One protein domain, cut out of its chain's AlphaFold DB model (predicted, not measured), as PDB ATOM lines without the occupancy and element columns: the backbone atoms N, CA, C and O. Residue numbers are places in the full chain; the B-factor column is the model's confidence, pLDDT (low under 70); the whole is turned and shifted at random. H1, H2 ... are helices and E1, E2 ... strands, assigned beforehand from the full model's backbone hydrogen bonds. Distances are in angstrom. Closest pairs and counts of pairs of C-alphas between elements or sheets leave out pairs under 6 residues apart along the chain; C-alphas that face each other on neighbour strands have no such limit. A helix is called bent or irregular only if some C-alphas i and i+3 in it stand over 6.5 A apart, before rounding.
ATOM      1  N   SER A   2     225.718 168.031 159.930       37.19
ATOM      2  CA  SER A   2     224.275 168.359 159.824       37.19
ATOM      3  C   SER A   2     223.324 167.224 160.242       37.19
ATOM      4  O   SER A   2     222.237 167.510 160.735       37.19
ATOM      5  N   GLY A   3     223.732 165.954 160.116       37.88
ATOM      6  CA  GLY A   3     222.883 164.805 160.467       37.88
ATOM      7  C   GLY A   3     222.610 164.655 161.969       37.88
ATOM      8  O   GLY A   3     221.468 164.448 162.369       37.88
ATOM      9  N   ALA A   4     223.634 164.824 162.814       51.75
ATOM     10  CA  ALA A   4     223.491 164.695 164.269       51.75
ATOM     11  C   ALA A   4     222.587 165.787 164.874       51.75
ATOM     12  O   ALA A   4     221.776 165.500 165.750       51.75
ATOM     13  N   ASN A   5     222.667 167.019 164.361       56.88
ATOM     14  CA  ASN A   5     221.880 168.146 164.872       56.88
ATOM     15  C   ASN A   5     220.370 167.955 164.670       56.88
ATOM     16  O   ASN A   5     219.589 168.319 165.550       56.88
ATOM     17  N   GLY A   6     219.960 167.376 163.534       60.09
ATOM     18  CA  GLY A   6     218.551 167.083 163.253       60.09
ATOM     19  C   GLY A   6     217.991 165.970 164.139       60.09
ATOM     20  O   GLY A   6     216.868 166.073 164.630       60.09
ATOM     21  N   LEU A   7     218.801 164.941 164.408       73.81
ATOM     22  CA  LEU A   7     218.418 163.825 165.275       73.81
ATOM     23  C   LEU A   7     218.297 164.248 166.741       73.81
ATOM     24  O   LEU A   7     217.374 163.810 167.414       73.81
ATOM     25  N   LEU A   8     219.185 165.118 167.231       77.25
ATOM     26  CA  LEU A   8     219.145 165.608 168.613       77.25
ATOM     27  C   LEU A   8     217.926 166.492 168.894       77.25
ATOM     28  O   LEU A   8     217.347 166.395 169.973       77.25
ATOM     29  N   ALA A   9     217.512 167.320 167.931       77.69
ATOM     30  CA  ALA A   9     216.291 168.112 168.058       77.69
ATOM     31  C   ALA A   9     215.053 167.205 168.151       77.69
ATOM     32  O   ALA A   9     214.276 167.329 169.095       77.69
ATOM     33  N   ALA A  10     214.912 166.248 167.228       78.62
ATOM     34  CA  ALA A  10     213.823 165.270 167.279       78.62
ATOM     35  C   ALA A  10     213.847 164.471 168.593       78.62
ATOM     36  O   ALA A  10     212.834 164.365 169.278       78.62
ATOM     37  N   PHE A  11     215.033 164.016 169.002       82.50
ATOM     38  CA  PHE A  11     215.242 163.304 170.256       82.50
ATOM     39  C   PHE A  11     214.804 164.123 171.476       82.50
ATOM     40  O   PHE A  11     214.152 163.582 172.365       82.50
ATOM     41  N   LEU A  12     215.125 165.420 171.529       83.81
ATOM     42  CA  LEU A  12     214.708 166.310 172.613       83.81
ATOM     43  C   LEU A  12     213.182 166.437 172.689       83.81
ATOM     44  O   LEU A  12     212.623 166.382 173.784       83.81
ATOM     45  N   GLY A  13     212.517 166.584 171.539       81.44
ATOM     46  CA  GLY A  13     211.056 166.603 171.461       81.44
ATOM     47  C   GLY A  13     210.433 165.302 171.966       81.44
ATOM     48  O   GLY A  13     209.482 165.335 172.747       81.44
ATOM     49  N   ASP A  14     211.028 164.170 171.593       81.50
ATOM     50  CA  ASP A  14     210.619 162.830 172.017       81.50
ATOM     51  C   ASP A  14     210.772 162.599 173.528       81.50
ATOM     52  O   ASP A  14     210.021 161.824 174.121       81.50
ATOM     53  N   GLN A  15     211.715 163.286 174.185       83.56
ATOM     54  CA  GLN A  15     211.873 163.188 175.639       83.56
ATOM     55  C   GLN A  15     210.720 163.849 176.410       83.56
ATOM     56  O   GLN A  15     210.503 163.519 177.577       83.56
ATOM     57  N   TYR A  16     209.968 164.765 175.791       82.25
ATOM     58  CA  TYR A  16     208.830 165.419 176.429       82.25
ATOM     59  C   TYR A  16     207.543 164.607 176.222       82.25
ATOM     60  O   TYR A  16     206.872 164.702 175.191       82.25
ATOM     61  N   THR A  17     207.164 163.809 177.220       75.69
ATOM     62  CA  THR A  17     206.014 162.887 177.148       75.69
ATOM     63  C   THR A  17     204.695 163.470 177.659       75.69
ATOM     64  O   THR A  17     203.653 162.854 177.470       75.69
ATOM     65  N   THR A  18     204.705 164.655 178.275       75.75
ATOM     66  CA  THR A  18     203.501 165.255 178.870       75.75
ATOM     67  C   THR A  18     202.478 165.649 177.805       75.75
ATOM     68  O   THR A  18     202.795 166.414 176.890       75.75
ATOM     69  N   GLU A  19     201.249 165.150 177.926       72.56
ATOM     70  CA  GLU A  19     200.150 165.481 177.016       72.56
ATOM     71  C   GLU A  19     199.675 166.930 177.173       72.56
ATOM     72  O   GLU A  19     199.841 167.562 178.221       72.56
ATOM     73  N   ASP A  20     199.085 167.465 176.106       71.00
ATOM     74  CA  ASP A  20     198.572 168.829 176.109       71.00
ATOM     75  C   ASP A  20     197.368 168.963 177.053       71.00
ATOM     76  O   ASP A  20     196.447 168.147 177.041       71.00
ATOM     77  N   GLY A  21     197.378 169.983 177.911       63.41
ATOM     78  CA  GLY A  21     196.360 170.169 178.943       63.41
ATOM     79  C   GLY A  21     196.522 169.294 180.190       63.41
ATOM     80  O   GLY A  21     195.663 169.370 181.072       63.41
ATOM     81  N   ALA A  22     197.607 168.523 180.318       71.75
ATOM     82  CA  ALA A  22     197.904 167.790 181.543       71.75
ATOM     83  C   ALA A  22     198.056 168.749 182.739       71.75
ATOM     84  O   ALA A  22     198.690 169.805 182.647       71.75
ATOM     85  N   ILE A  23     197.471 168.373 183.878       71.12
ATOM     86  CA  ILE A  23     197.598 169.122 185.130       71.12
ATOM     87  C   ILE A  23     198.814 168.576 185.870       71.12
ATOM     88  O   ILE A  23     198.771 167.482 186.433       71.12
ATOM     89  N   VAL A  24     199.902 169.340 185.879       71.94
ATOM     90  CA  VAL A  24     201.109 168.995 186.633       71.94
ATOM     91  C   VAL A  24     201.062 169.724 187.968       71.94
ATOM     92  O   VAL A  24     200.834 170.932 188.022       71.94
ATOM     93  N   THR A  25     201.261 168.980 189.057       74.12
ATOM     94  CA  THR A  25     201.407 169.575 190.390       74.12
ATOM     95  C   THR A  25     202.876 169.930 190.588       74.12
ATOM     96  O   THR A  25     203.744 169.057 190.524       74.12
ATOM     97  N   THR A  26     203.178 171.213 190.770       74.81
ATOM     98  CA  THR A  26     204.541 171.682 191.037       74.81
ATOM     99  C   THR A  26     205.024 171.201 192.405       74.81
ATOM    100  O   THR A  26     204.243 170.796 193.264       74.81
ATOM    101  N   ARG A  27     206.338 171.286 192.650       70.25
ATOM    102  CA  ARG A  27     206.920 170.979 193.972       70.25
ATOM    103  C   ARG A  27     206.367 171.869 195.096       70.25
ATOM    104  O   ARG A  27     206.467 171.487 196.254       70.25
ATOM    105  N   SER A  28     205.790 173.021 194.754       73.38
ATOM    106  CA  SER A  28     205.101 173.938 195.667       73.38
ATOM    107  C   SER A  28     203.616 173.606 195.884       73.38
ATOM    108  O   SER A  28     202.952 174.306 196.638       73.38
ATOM    109  N   GLY A  29     203.085 172.552 195.250       72.94
ATOM    110  CA  GLY A  29     201.689 172.124 195.385       72.94
ATOM    111  C   GLY A  29     200.701 172.832 194.449       72.94
ATOM    112  O   GLY A  29     199.503 172.568 194.520       72.94
ATOM    113  N   GLU A  30     201.172 173.700 193.551       75.38
ATOM    114  CA  GLU A  30     200.318 174.421 192.605       75.38
ATOM    115  C   GLU A  30     199.972 173.539 191.396       75.38
ATOM    116  O   GLU A  30     200.841 172.898 190.801       75.38
ATOM    117  N   ARG A  31     198.689 173.497 191.024       69.56
ATOM    118  CA  ARG A  31     198.200 172.755 189.855       69.56
ATOM    119  C   ARG A  31     198.232 173.657 188.632       69.56
ATOM    120  O   ARG A  31     197.389 174.539 188.498       69.56
ATOM    121  N   ILE A  32     199.174 173.410 187.728       75.38
ATOM    122  CA  ILE A  32     199.331 174.198 186.505       75.38
ATOM    123  C   ILE A  32     198.862 173.358 185.318       75.38
ATOM    124  O   ILE A  32     199.268 172.205 185.158       75.38
ATOM    125  N   ARG A  33     197.998 173.943 184.482       73.88
ATOM    126  CA  ARG A  33     197.638 173.364 183.185       73.88
ATOM    127  C   ARG A  33     198.785 173.609 182.217       73.88
ATOM    128  O   ARG A  33     199.125 174.758 181.938       73.88
ATOM    129  N   VAL A  34     199.380 172.534 181.727       74.12
ATOM    130  CA  VAL A  34     200.532 172.608 180.837       74.12
ATOM    131  C   VAL A  34     200.067 172.777 179.394       74.12
ATOM    132  O   VAL A  34     199.270 171.986 178.898       74.12
ATOM    133  N   ASP A  35     200.585 173.811 178.734       78.25
ATOM    134  CA  ASP A  35     200.532 173.969 177.279       78.25
ATOM    135  C   ASP A  35     201.778 173.292 176.696       78.25
ATOM    136  O   ASP A  35     202.918 173.751 176.898       78.25
ATOM    137  N   ARG A  36     201.571 172.158 176.018       78.94
ATOM    138  CA  ARG A  36     202.668 171.361 175.454       78.94
ATOM    139  C   ARG A  36     203.397 172.144 174.370       78.94
ATOM    140  O   ARG A  36     204.627 172.124 174.345       78.94
ATOM    141  N   ALA A  37     202.669 172.841 173.501       76.75
ATOM    142  CA  ALA A  37     203.247 173.551 172.364       76.75
ATOM    143  C   ALA A  37     204.215 174.642 172.833       76.75
ATOM    144  O   ALA A  37     205.359 174.695 172.382       76.75
ATOM    145  N   ARG A  38     203.796 175.448 173.813       76.38
ATOM    146  CA  ARG A  38     204.626 176.522 174.371       76.38
ATOM    147  C   ARG A  38     205.839 175.999 175.143       76.38
ATOM    148  O   ARG A  38     206.915 176.593 175.086       76.38
ATOM    149  N   THR A  39     205.677 174.893 175.868       80.44
ATOM    150  CA  THR A  39     206.778 174.284 176.630       80.44
ATOM    151  C   THR A  39     207.835 173.700 175.695       80.44
ATOM    152  O   THR A  39     209.024 173.959 175.869       80.44
ATOM    153  N   VAL A  40     207.403 172.974 174.662       82.62
ATOM    154  CA  VAL A  40     208.285 172.403 173.638       82.62
ATOM    155  C   VAL A  40     209.001 173.506 172.848       82.62
ATOM    156  O   VAL A  40     210.209 173.411 172.646       82.62
ATOM    157  N   GLU A  41     208.309 174.590 172.474       80.69
ATOM    158  CA  GLU A  41     208.922 175.775 171.847       80.69
ATOM    159  C   GLU A  41     210.048 176.352 172.723       80.69
ATOM    160  O   GLU A  41     211.167 176.553 172.252       80.69
ATOM    161  N   SER A  42     209.803 176.528 174.026       80.75
ATOM    162  CA  SER A  42     210.826 177.011 174.958       80.75
ATOM    163  C   SER A  42     212.013 176.051 175.097       80.75
ATOM    164  O   SER A  42     213.148 176.513 175.225       80.75
ATOM    165  N   MET A  43     211.781 174.733 175.088       84.06
ATOM    166  CA  MET A  43     212.854 173.730 175.123       84.06
ATOM    167  C   MET A  43     213.727 173.811 173.867       84.06
ATOM    168  O   MET A  43     214.953 173.791 173.974       84.06
ATOM    169  N   TYR A  44     213.112 173.959 172.691       83.94
ATOM    170  CA  TYR A  44     213.842 174.147 171.440       83.94
ATOM    171  C   TYR A  44     214.631 175.453 171.426       83.94
ATOM    172  O   TYR A  44     215.795 175.440 171.035       83.94
ATOM    173  N   ASN A  45     214.059 176.557 171.905       82.00
ATOM    174  CA  ASN A  45     214.773 177.833 171.979       82.00
ATOM    175  C   ASN A  45     215.991 177.741 172.906       82.00
ATOM    176  O   ASN A  45     217.075 178.190 172.537       82.00
ATOM    177  N   ALA A  46     215.857 177.090 174.066       84.06
ATOM    178  CA  ALA A  46     216.987 176.835 174.959       84.06
ATOM    179  C   ALA A  46     218.059 175.953 174.294       84.06
ATOM    180  O   ALA A  46     219.247 176.253 174.381       84.06
ATOM    181  N   TYR A  47     217.652 174.900 173.581       85.88
ATOM    182  CA  TYR A  47     218.563 174.049 172.814       85.88
ATOM    183  C   TYR A  47     219.321 174.834 171.735       85.88
ATOM    184  O   TYR A  47     220.547 174.746 171.660       85.88
ATOM    185  N   TYR A  48     218.626 175.655 170.944       83.75
ATOM    186  CA  TYR A  48     219.261 176.512 169.944       83.75
ATOM    187  C   TYR A  48     220.202 177.535 170.574       83.75
ATOM    188  O   TYR A  48     221.279 177.784 170.032       83.75
ATOM    189  N   TRP A  49     219.842 178.099 171.724       84.75
ATOM    190  CA  TRP A  49     220.714 179.008 172.455       84.75
ATOM    191  C   TRP A  49     222.009 178.307 172.889       84.75
ATOM    192  O   TRP A  49     223.098 178.801 172.599       84.75
ATOM    193  N   CYS A  50     221.915 177.098 173.455       86.94
ATOM    194  CA  CYS A  50     223.074 176.275 173.811       86.94
ATOM    195  C   CYS A  50     223.955 175.928 172.602       86.94
ATOM    196  O   CYS A  50     225.177 175.964 172.722       86.94
ATOM    197  N   ILE A  51     223.370 175.626 171.436       86.62
ATOM    198  CA  ILE A  51     224.141 175.380 170.206       86.62
ATOM    199  C   ILE A  51     224.938 176.621 169.805       86.62
ATOM    200  O   ILE A  51     226.109 176.498 169.461       86.62
ATOM    201  N   ASN A  52     224.327 177.807 169.843       88.06
ATOM    202  CA  ASN A  52     225.019 179.037 169.458       88.06
ATOM    203  C   ASN A  52     226.126 179.396 170.455       88.06
ATOM    204  O   ASN A  52     227.216 179.762 170.028       88.06
ATOM    205  N   VAL A  53     225.891 179.212 171.759       88.00
ATOM    206  CA  VAL A  53     226.932 179.369 172.790       88.00
ATOM    207  C   VAL A  53     228.070 178.375 172.561       88.00
ATOM    208  O   VAL A  53     229.233 178.765 172.580       88.00
ATOM    209  N   GLY A  54     227.750 177.110 172.281       86.62
ATOM    210  CA  GLY A  54     228.738 176.098 171.911       86.62
ATOM    211  C   GLY A  54     229.504 176.465 170.639       86.62
ATOM    212  O   GLY A  54     230.705 176.250 170.576       86.62
ATOM    213  N   GLY A  55     228.846 177.094 169.662       85.12
ATOM    214  CA  GLY A  55     229.466 177.592 168.432       85.12
ATOM    215  C   GLY A  55     230.559 178.640 168.665       85.12
ATOM    216  O   GLY A  55     231.486 178.724 167.863       85.12
ATOM    217  N   LEU A  56     230.523 179.369 169.789       85.50
ATOM    218  CA  LEU A  56     231.599 180.290 170.187       85.50
ATOM    219  C   LEU A  56     232.906 179.567 170.534       85.50
ATOM    220  O   LEU A  56     233.953 180.210 170.620       85.50
ATOM    221  N   SER A  57     232.890 178.236 170.685       85.19
ATOM    222  CA  SER A  57     234.116 177.450 170.820       85.19
ATOM    223  C   SER A  57     235.047 177.617 169.621       85.19
ATOM    224  O   SER A  57     236.232 177.350 169.766       85.19
ATOM    225  N   GLY A  58     234.555 178.082 168.464       81.88
ATOM    226  CA  GLY A  58     235.389 178.444 167.318       81.88
ATOM    227  C   GLY A  58     236.492 179.444 167.680       81.88
ATOM    228  O   GLY A  58     237.642 179.228 167.312       81.88
ATOM    229  N   ILE A  59     236.178 180.450 168.505       82.94
ATOM    230  CA  ILE A  59     237.155 181.430 169.019       82.94
ATOM    231  C   ILE A  59     238.245 180.733 169.844       82.94
ATOM    232  O   ILE A  59     239.430 181.042 169.720       82.94
ATOM    233  N   ALA A  60     237.851 179.781 170.696       84.31
ATOM    234  CA  ALA A  60     238.792 179.015 171.508       84.31
ATOM    235  C   ALA A  60     239.676 178.113 170.634       84.31
ATOM    236  O   ALA A  60     240.881 178.039 170.858       84.31
ATOM    237  N   THR A  61     239.098 177.474 169.614       85.19
ATOM    238  CA  THR A  61     239.820 176.622 168.661       85.19
ATOM    239  C   THR A  61     240.885 177.406 167.900       85.19
ATOM    240  O   THR A  61     242.034 176.972 167.877       85.19
ATOM    241  N   THR A  62     240.557 178.572 167.339       81.62
ATOM    242  CA  THR A  62     241.535 179.374 166.579       81.62
ATOM    243  C   THR A  62     242.565 180.044 167.481       81.62
ATOM    244  O   THR A  62     243.736 180.153 167.123       81.62
ATOM    245  N   SER A  63     242.184 180.404 168.710       82.00
ATOM    246  CA  SER A  63     243.144 180.875 169.715       82.00
ATOM    247  C   SER A  63     244.144 179.782 170.106       82.00
ATOM    248  O   SER A  63     245.333 180.068 170.243       82.00
ATOM    249  N   LEU A  64     243.694 178.531 170.268       85.62
ATOM    250  CA  LEU A  64     244.568 177.382 170.533       85.62
ATOM    251  C   LEU A  64     245.470 177.060 169.341       85.62
ATOM    252  O   LEU A  64     246.640 176.737 169.540       85.62
ATOM    253  N   GLU A  65     244.954 177.178 168.120       83.75
ATOM    254  CA  GLU A  65     245.744 177.027 166.899       83.75
ATOM    255  C   GLU A  65     246.901 178.032 166.857       83.75
ATOM    256  O   GLU A  65     248.043 177.624 166.657       83.75
ATOM    257  N   LEU A  66     246.624 179.311 167.132       82.44
ATOM    258  CA  LEU A  66     247.626 180.376 167.093       82.44
ATOM    259  C   LEU A  66     248.688 180.247 168.199       82.44
ATOM    260  O   LEU A  66     249.865 180.491 167.942       82.44
ATOM    261  N   HIS A  67     248.290 179.895 169.427       85.25
ATOM    262  CA  HIS A  67     249.187 179.936 170.595       85.25
ATOM    263  C   HIS A  67     249.841 178.593 170.948       85.25
ATOM    264  O   HIS A  67     250.883 178.585 171.601       85.25
ATOM    265  N   VAL A  68     249.239 177.459 170.574       88.00
ATOM    266  CA  VAL A  68     249.709 176.110 170.955       88.00
ATOM    267  C   VAL A  68     249.987 175.249 169.725       88.00
ATOM    268  O   VAL A  68     250.985 174.528 169.684       88.00
ATOM    269  N   GLY A  69     249.104 175.315 168.731       86.81
ATOM    270  CA  GLY A  69     249.207 174.586 167.473       86.81
ATOM    271  C   GLY A  69     248.005 173.685 167.189       86.81
ATOM    272  O   GLY A  69     247.141 173.435 168.033       86.81
ATOM    273  N   PHE A  70     247.974 173.153 165.967       86.31
ATOM    274  CA  PHE A  70     246.837 172.411 165.413       86.31
ATOM    275  C   PHE A  70     246.371 171.218 166.259       86.31
ATOM    276  O   PHE A  70     245.174 170.944 166.329       86.31
ATOM    277  N   TRP A  71     247.281 170.504 166.929       90.25
ATOM    278  CA  TRP A  71     246.906 169.328 167.724       90.25
ATOM    279  C   TRP A  71     245.944 169.688 168.871       90.25
ATOM    280  O   TRP A  71     244.993 168.950 169.128       90.25
ATOM    281  N   ALA A  72     246.146 170.840 169.521       87.25
ATOM    282  CA  ALA A  72     245.305 171.304 170.621       87.25
ATOM    283  C   ALA A  72     243.930 171.763 170.113       87.25
ATOM    284  O   ALA A  72     242.907 171.476 170.737       87.25
ATOM    285  N   ALA A  73     243.902 172.396 168.936       88.50
ATOM    286  CA  ALA A  73     242.677 172.799 168.257       88.50
ATOM    287  C   ALA A  73     241.779 171.593 167.909       88.50
ATOM    288  O   ALA A  73     240.564 171.667 168.082       88.50
ATOM    289  N   PHE A  74     242.355 170.454 167.497       88.81
ATOM    290  CA  PHE A  74     241.599 169.215 167.247       88.81
ATOM    291  C   PHE A  74     241.256 168.422 168.517       88.81
ATOM    292  O   PHE A  74     240.263 167.692 168.534       88.81
ATOM    293  N   LEU A  75     242.034 168.569 169.593       90.81
ATOM    294  CA  LEU A  75     241.757 167.894 170.862       90.81
ATOM    295  C   LEU A  75     240.509 168.461 171.558       90.81
ATOM    296  O   LEU A  75     239.723 167.700 172.120       90.81
ATOM    297  N   LEU A  76     240.287 169.775 171.479       89.12
ATOM    298  CA  LEU A  76     239.129 170.442 172.081       89.12
ATOM    299  C   LEU A  76     237.774 169.823 171.663       89.12
ATOM    300  O   LEU A  76     237.014 169.415 172.549       89.12
ATOM    301  N   PRO A  77     237.447 169.681 170.360       90.12
ATOM    302  CA  PRO A  77     236.202 169.043 169.944       90.12
ATOM    303  C   PRO A  77     236.160 167.552 170.301       90.12
ATOM    304  O   PRO A  77     235.087 167.052 170.639       90.12
ATOM    305  N   LEU A  78     237.292 166.838 170.297       90.75
ATOM    306  CA  LEU A  78     237.340 165.431 170.711       90.75
ATOM    307  C   LEU A  78     236.936 165.264 172.184       90.75
ATOM    308  O   LEU A  78     236.113 164.402 172.507       90.75
ATOM    309  N   CYS A  79     237.470 166.102 173.073       92.31
ATOM    310  CA  CYS A  79     237.107 166.114 174.489       92.31
ATOM    311  C   CYS A  79     235.622 166.441 174.677       92.31
ATOM    312  O   CYS A  79     234.924 165.725 175.395       92.31
ATOM    313  N   ALA A  80     235.114 167.468 173.990       90.44
ATOM    314  CA  ALA A  80     233.709 167.860 174.068       90.44
ATOM    315  C   ALA A  80     232.760 166.740 173.604       90.44
ATOM    316  O   ALA A  80     231.778 166.430 174.284       90.44
ATOM    317  N   LEU A  81     233.076 166.079 172.485       90.88
ATOM    318  CA  LEU A  81     232.307 164.939 171.979       90.88
ATOM    319  C   LEU A  81     232.361 163.746 172.937       90.88
ATOM    320  O   LEU A  81     231.334 163.113 173.180       90.88
ATOM    321  N   SER A  82     233.525 163.470 173.526       93.00
ATOM    322  CA  SER A  82     233.700 162.383 174.496       93.00
ATOM    323  C   SER A  82     232.884 162.619 175.768       93.00
ATOM    324  O   SER A  82     232.211 161.707 176.248       93.00
ATOM    325  N   ILE A  83     232.873 163.853 176.281       92.81
ATOM    326  CA  ILE A  83     232.052 164.247 177.433       92.81
ATOM    327  C   ILE A  83     230.564 164.114 177.096       92.81
ATOM    328  O   ILE A  83     229.814 163.522 177.869       92.81
ATOM    329  N   SER A  84     230.135 164.605 175.931       89.12
ATOM    330  CA  SER A  84     228.744 164.488 175.473       89.12
ATOM    331  C   SER A  84     228.291 163.025 175.378       89.12
ATOM    332  O   SER A  84     227.242 162.655 175.910       89.12
ATOM    333  N   ALA A  85     229.120 162.158 174.789       90.50
ATOM    334  CA  ALA A  85     228.856 160.725 174.711       90.50
ATOM    335  C   ALA A  85     228.775 160.078 176.103       90.50
ATOM    336  O   ALA A  85     227.849 159.311 176.369       90.50
ATOM    337  N   ALA A  86     229.692 160.417 177.014       92.88
ATOM    338  CA  ALA A  86     229.673 159.913 178.385       92.88
ATOM    339  C   ALA A  86     228.386 160.319 179.121       92.88
ATOM    340  O   ALA A  86     227.743 159.472 179.739       92.88
ATOM    341  N   VAL A  87     227.958 161.580 179.002       90.88
ATOM    342  CA  VAL A  87     226.701 162.069 179.592       90.88
ATOM    343  C   VAL A  87     225.500 161.297 179.045       90.88
ATOM    344  O   VAL A  87     224.636 160.893 179.824       90.88
ATOM    345  N   LEU A  88     225.453 161.029 177.738       87.75
ATOM    346  CA  LEU A  88     224.363 160.271 177.122       87.75
ATOM    347  C   LEU A  88     224.326 158.813 177.607       87.75
ATOM    348  O   LEU A  88     223.262 158.291 177.942       87.75
ATOM    349  N   VAL A  89     225.487 158.158 177.693       89.62
ATOM    350  CA  VAL A  89     225.603 156.765 178.152       89.62
ATOM    351  C   VAL A  89     225.242 156.640 179.632       89.62
ATOM    352  O   VAL A  89     224.486 155.738 180.000       89.62
ATOM    353  N   LEU A  90     225.723 157.553 180.477       92.50
ATOM    354  CA  LEU A  90     225.395 157.592 181.905       92.50
ATOM    355  C   LEU A  90     223.920 157.949 182.137       92.50
ATOM    356  O   LEU A  90     223.272 157.401 183.028       92.50
ATOM    357  N   GLY A  91     223.366 158.831 181.304       86.31
ATOM    358  CA  GLY A  91     221.973 159.264 181.346       86.31
ATOM    359  C   GLY A  91     220.972 158.254 180.787       86.31
ATOM    360  O   GLY A  91     219.776 158.438 180.993       86.31
ATOM    361  N   ARG A  92     221.421 157.166 180.139       85.00
ATOM    362  CA  ARG A  92     220.567 156.239 179.369       85.00
ATOM    363  C   ARG A  92     219.354 155.690 180.124       85.00
ATOM    364  O   ARG A  92     218.343 155.387 179.505       85.00
ATOM    365  N   ASN A  93     219.459 155.546 181.446       84.75
ATOM    366  CA  ASN A  93     218.394 154.999 182.291       84.75
ATOM    367  C   ASN A  93     217.279 156.022 182.583       84.75
ATOM    368  O   ASN A  93     216.224 155.640 183.074       84.75
ATOM    369  N   ARG A  94     217.519 157.312 182.321       84.06
ATOM    370  CA  ARG A  94     216.550 158.406 182.484       84.06
ATOM    371  C   ARG A  94     215.927 158.853 181.158       84.06
ATOM    372  O   ARG A  94     215.062 159.719 181.180       84.06
ATOM    373  N   LEU A  95     216.392 158.310 180.031       85.00
ATOM    374  CA  LEU A  95     215.915 158.671 178.698       85.00
ATOM    375  C   LEU A  95     214.695 157.827 178.326       85.00
ATOM    376  O   LEU A  95     214.699 156.603 178.487       85.00
ATOM    377  N   THR A  96     213.673 158.480 177.786       81.88
ATOM    378  CA  THR A  96     212.486 157.822 177.248       81.88
ATOM    379  C   THR A  96     212.824 157.214 175.893       81.88
ATOM    380  O   THR A  96     213.356 157.885 175.006       81.88
ATOM    381  N   ARG A  97     212.509 155.927 175.731       76.56
ATOM    382  CA  ARG A  97     212.635 155.217 174.456       76.56
ATOM    383  C   ARG A  97     211.312 155.291 173.711       76.56
ATOM    384  O   ARG A  97     210.375 154.574 174.050       76.56
ATOM    385  N   THR A  98     211.252 156.151 172.709       70.94
ATOM    386  CA  THR A  98     210.097 156.248 171.815       70.94
ATOM    387  C   THR A  98     210.086 155.058 170.858       70.94
ATOM    388  O   THR A  98     211.139 154.612 170.395       70.94
ATOM    389  N   ALA A  99     208.904 154.508 170.581       68.19
ATOM    390  CA  ALA A  99     208.757 153.452 169.587       68.19
ATOM    391  C   ALA A  99     209.102 153.990 168.190       68.19
ATOM    392  O   ALA A  99     208.804 155.138 167.867       68.19
ATOM    393  N   VAL A 100     209.722 153.155 167.350       68.38
ATOM    394  CA  VAL A 100     210.044 153.532 165.970       68.38
ATOM    395  C   VAL A 100     208.737 153.752 165.211       68.38
ATOM    396  O   VAL A 100     207.992 152.804 164.965       68.38
ATOM    397  N   HIS A 101     208.452 155.000 164.840       66.25
ATOM    398  CA  HIS A 101     207.324 155.298 163.969       66.25
ATOM    399  C   HIS A 101     207.604 154.749 162.559       66.25
ATOM    400  O   HIS A 101     208.704 154.956 162.032       66.25
ATOM    401  N   PRO A 102     206.644 154.051 161.924       70.94
ATOM    402  CA  PRO A 102     206.811 153.594 160.553       70.94
ATOM    403  C   PRO A 102     207.019 154.800 159.631       70.94
ATOM    404  O   PRO A 102     206.274 155.779 159.676       70.94
TER     405      PRO A 102
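AT A GLANCE: This is residues 2 to 102 of the 246 residues of an uncharacterized protein of Coniochaeta pulveracea (UniProt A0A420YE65). Picture a long, open V of helices: H2 and H3 run end to end, nearly in line, as one arm, and H4 folds back from the far end of H3 as the other arm, splaying away so that residues 81 to 93 stand free. H1 packs on residues 40 to 47 of H2 through its own residues 9 to 13, and a small two-strand hairpin, E1 and E2, sits at the H2 end, far from the tip of the V. The printed part has 101 residues, with four named helices and two named strands in the order H1, E1, E2, H2, H3, H4; the sheet, E1 - E2, is antiparallel, and the class is mostly helix. The whole is loose, with a radius of gyration of the C-alphas of 18.4 A, and elongated, spanning 55 by 31 by 24 A.

HOW THE PARTS SIT: Begin with H1, residues 2 to 15, which touches H2, residues 36 to 55, with residues 9 to 13 alone. Their closest C-alphas, those of Gly 13 and Val 40, are 6.8 A apart, and the two run opposite ways at a steep tilt of 36 degrees, only just past shallow. Next come E1, residues 23 to 25, and E2, residues 31 to 33, an antiparallel hairpin at 148 degrees; look for N 24 and O 32, and N 32 and O 24, each pair 3.0 A apart. H2 and H3, residues 57 to 67, meet only through their link. H3 and H4, residues 70 to 94, form a helical hairpin. They touch, with H4 using residues 70 to 76 alone; their closest C-alphas, those of Thr 61 and Ala 73, are 4.8 A apart. Their shallow tilt of 34 degrees, opposite ways, is only just short of steep. H4 is apart from H1 and from H2. In H2 and H3 every O i to N i+4 pair is within hydrogen-bond range; in H1 it is 9 of 10, in H4 17 of 21.

IN THESE COORDINATES: Find C-alpha 2 at (224.275, 168.359, 159.824); from there H1 runs 20.8 A to residue 15. E1, from residue 23 to 25, and E2, from 31 to 33, are short. At C-alpha 36, (202.668, 171.361, 175.454), H2 begins and runs 28.4 A to residue 55. H3, from 57 to 67, covers 15.3 A. H4, from 70 to 94, covers 37.5 A and ends at C-alpha 94, (216.550, 158.406, 182.484); it is irregular, with C-alphas 90 and 93 7.5 A apart.

THE WHOLE: The two C-alphas farthest apart, those of Arg 31 and Gly 69, are 55.7 A apart. The printed part has no cut, and no link is long. Mean pLDDT of the printed part is 80.2; look for values under 70 at residues 2 to 6, 21, 31 and 99 to 101 of this model.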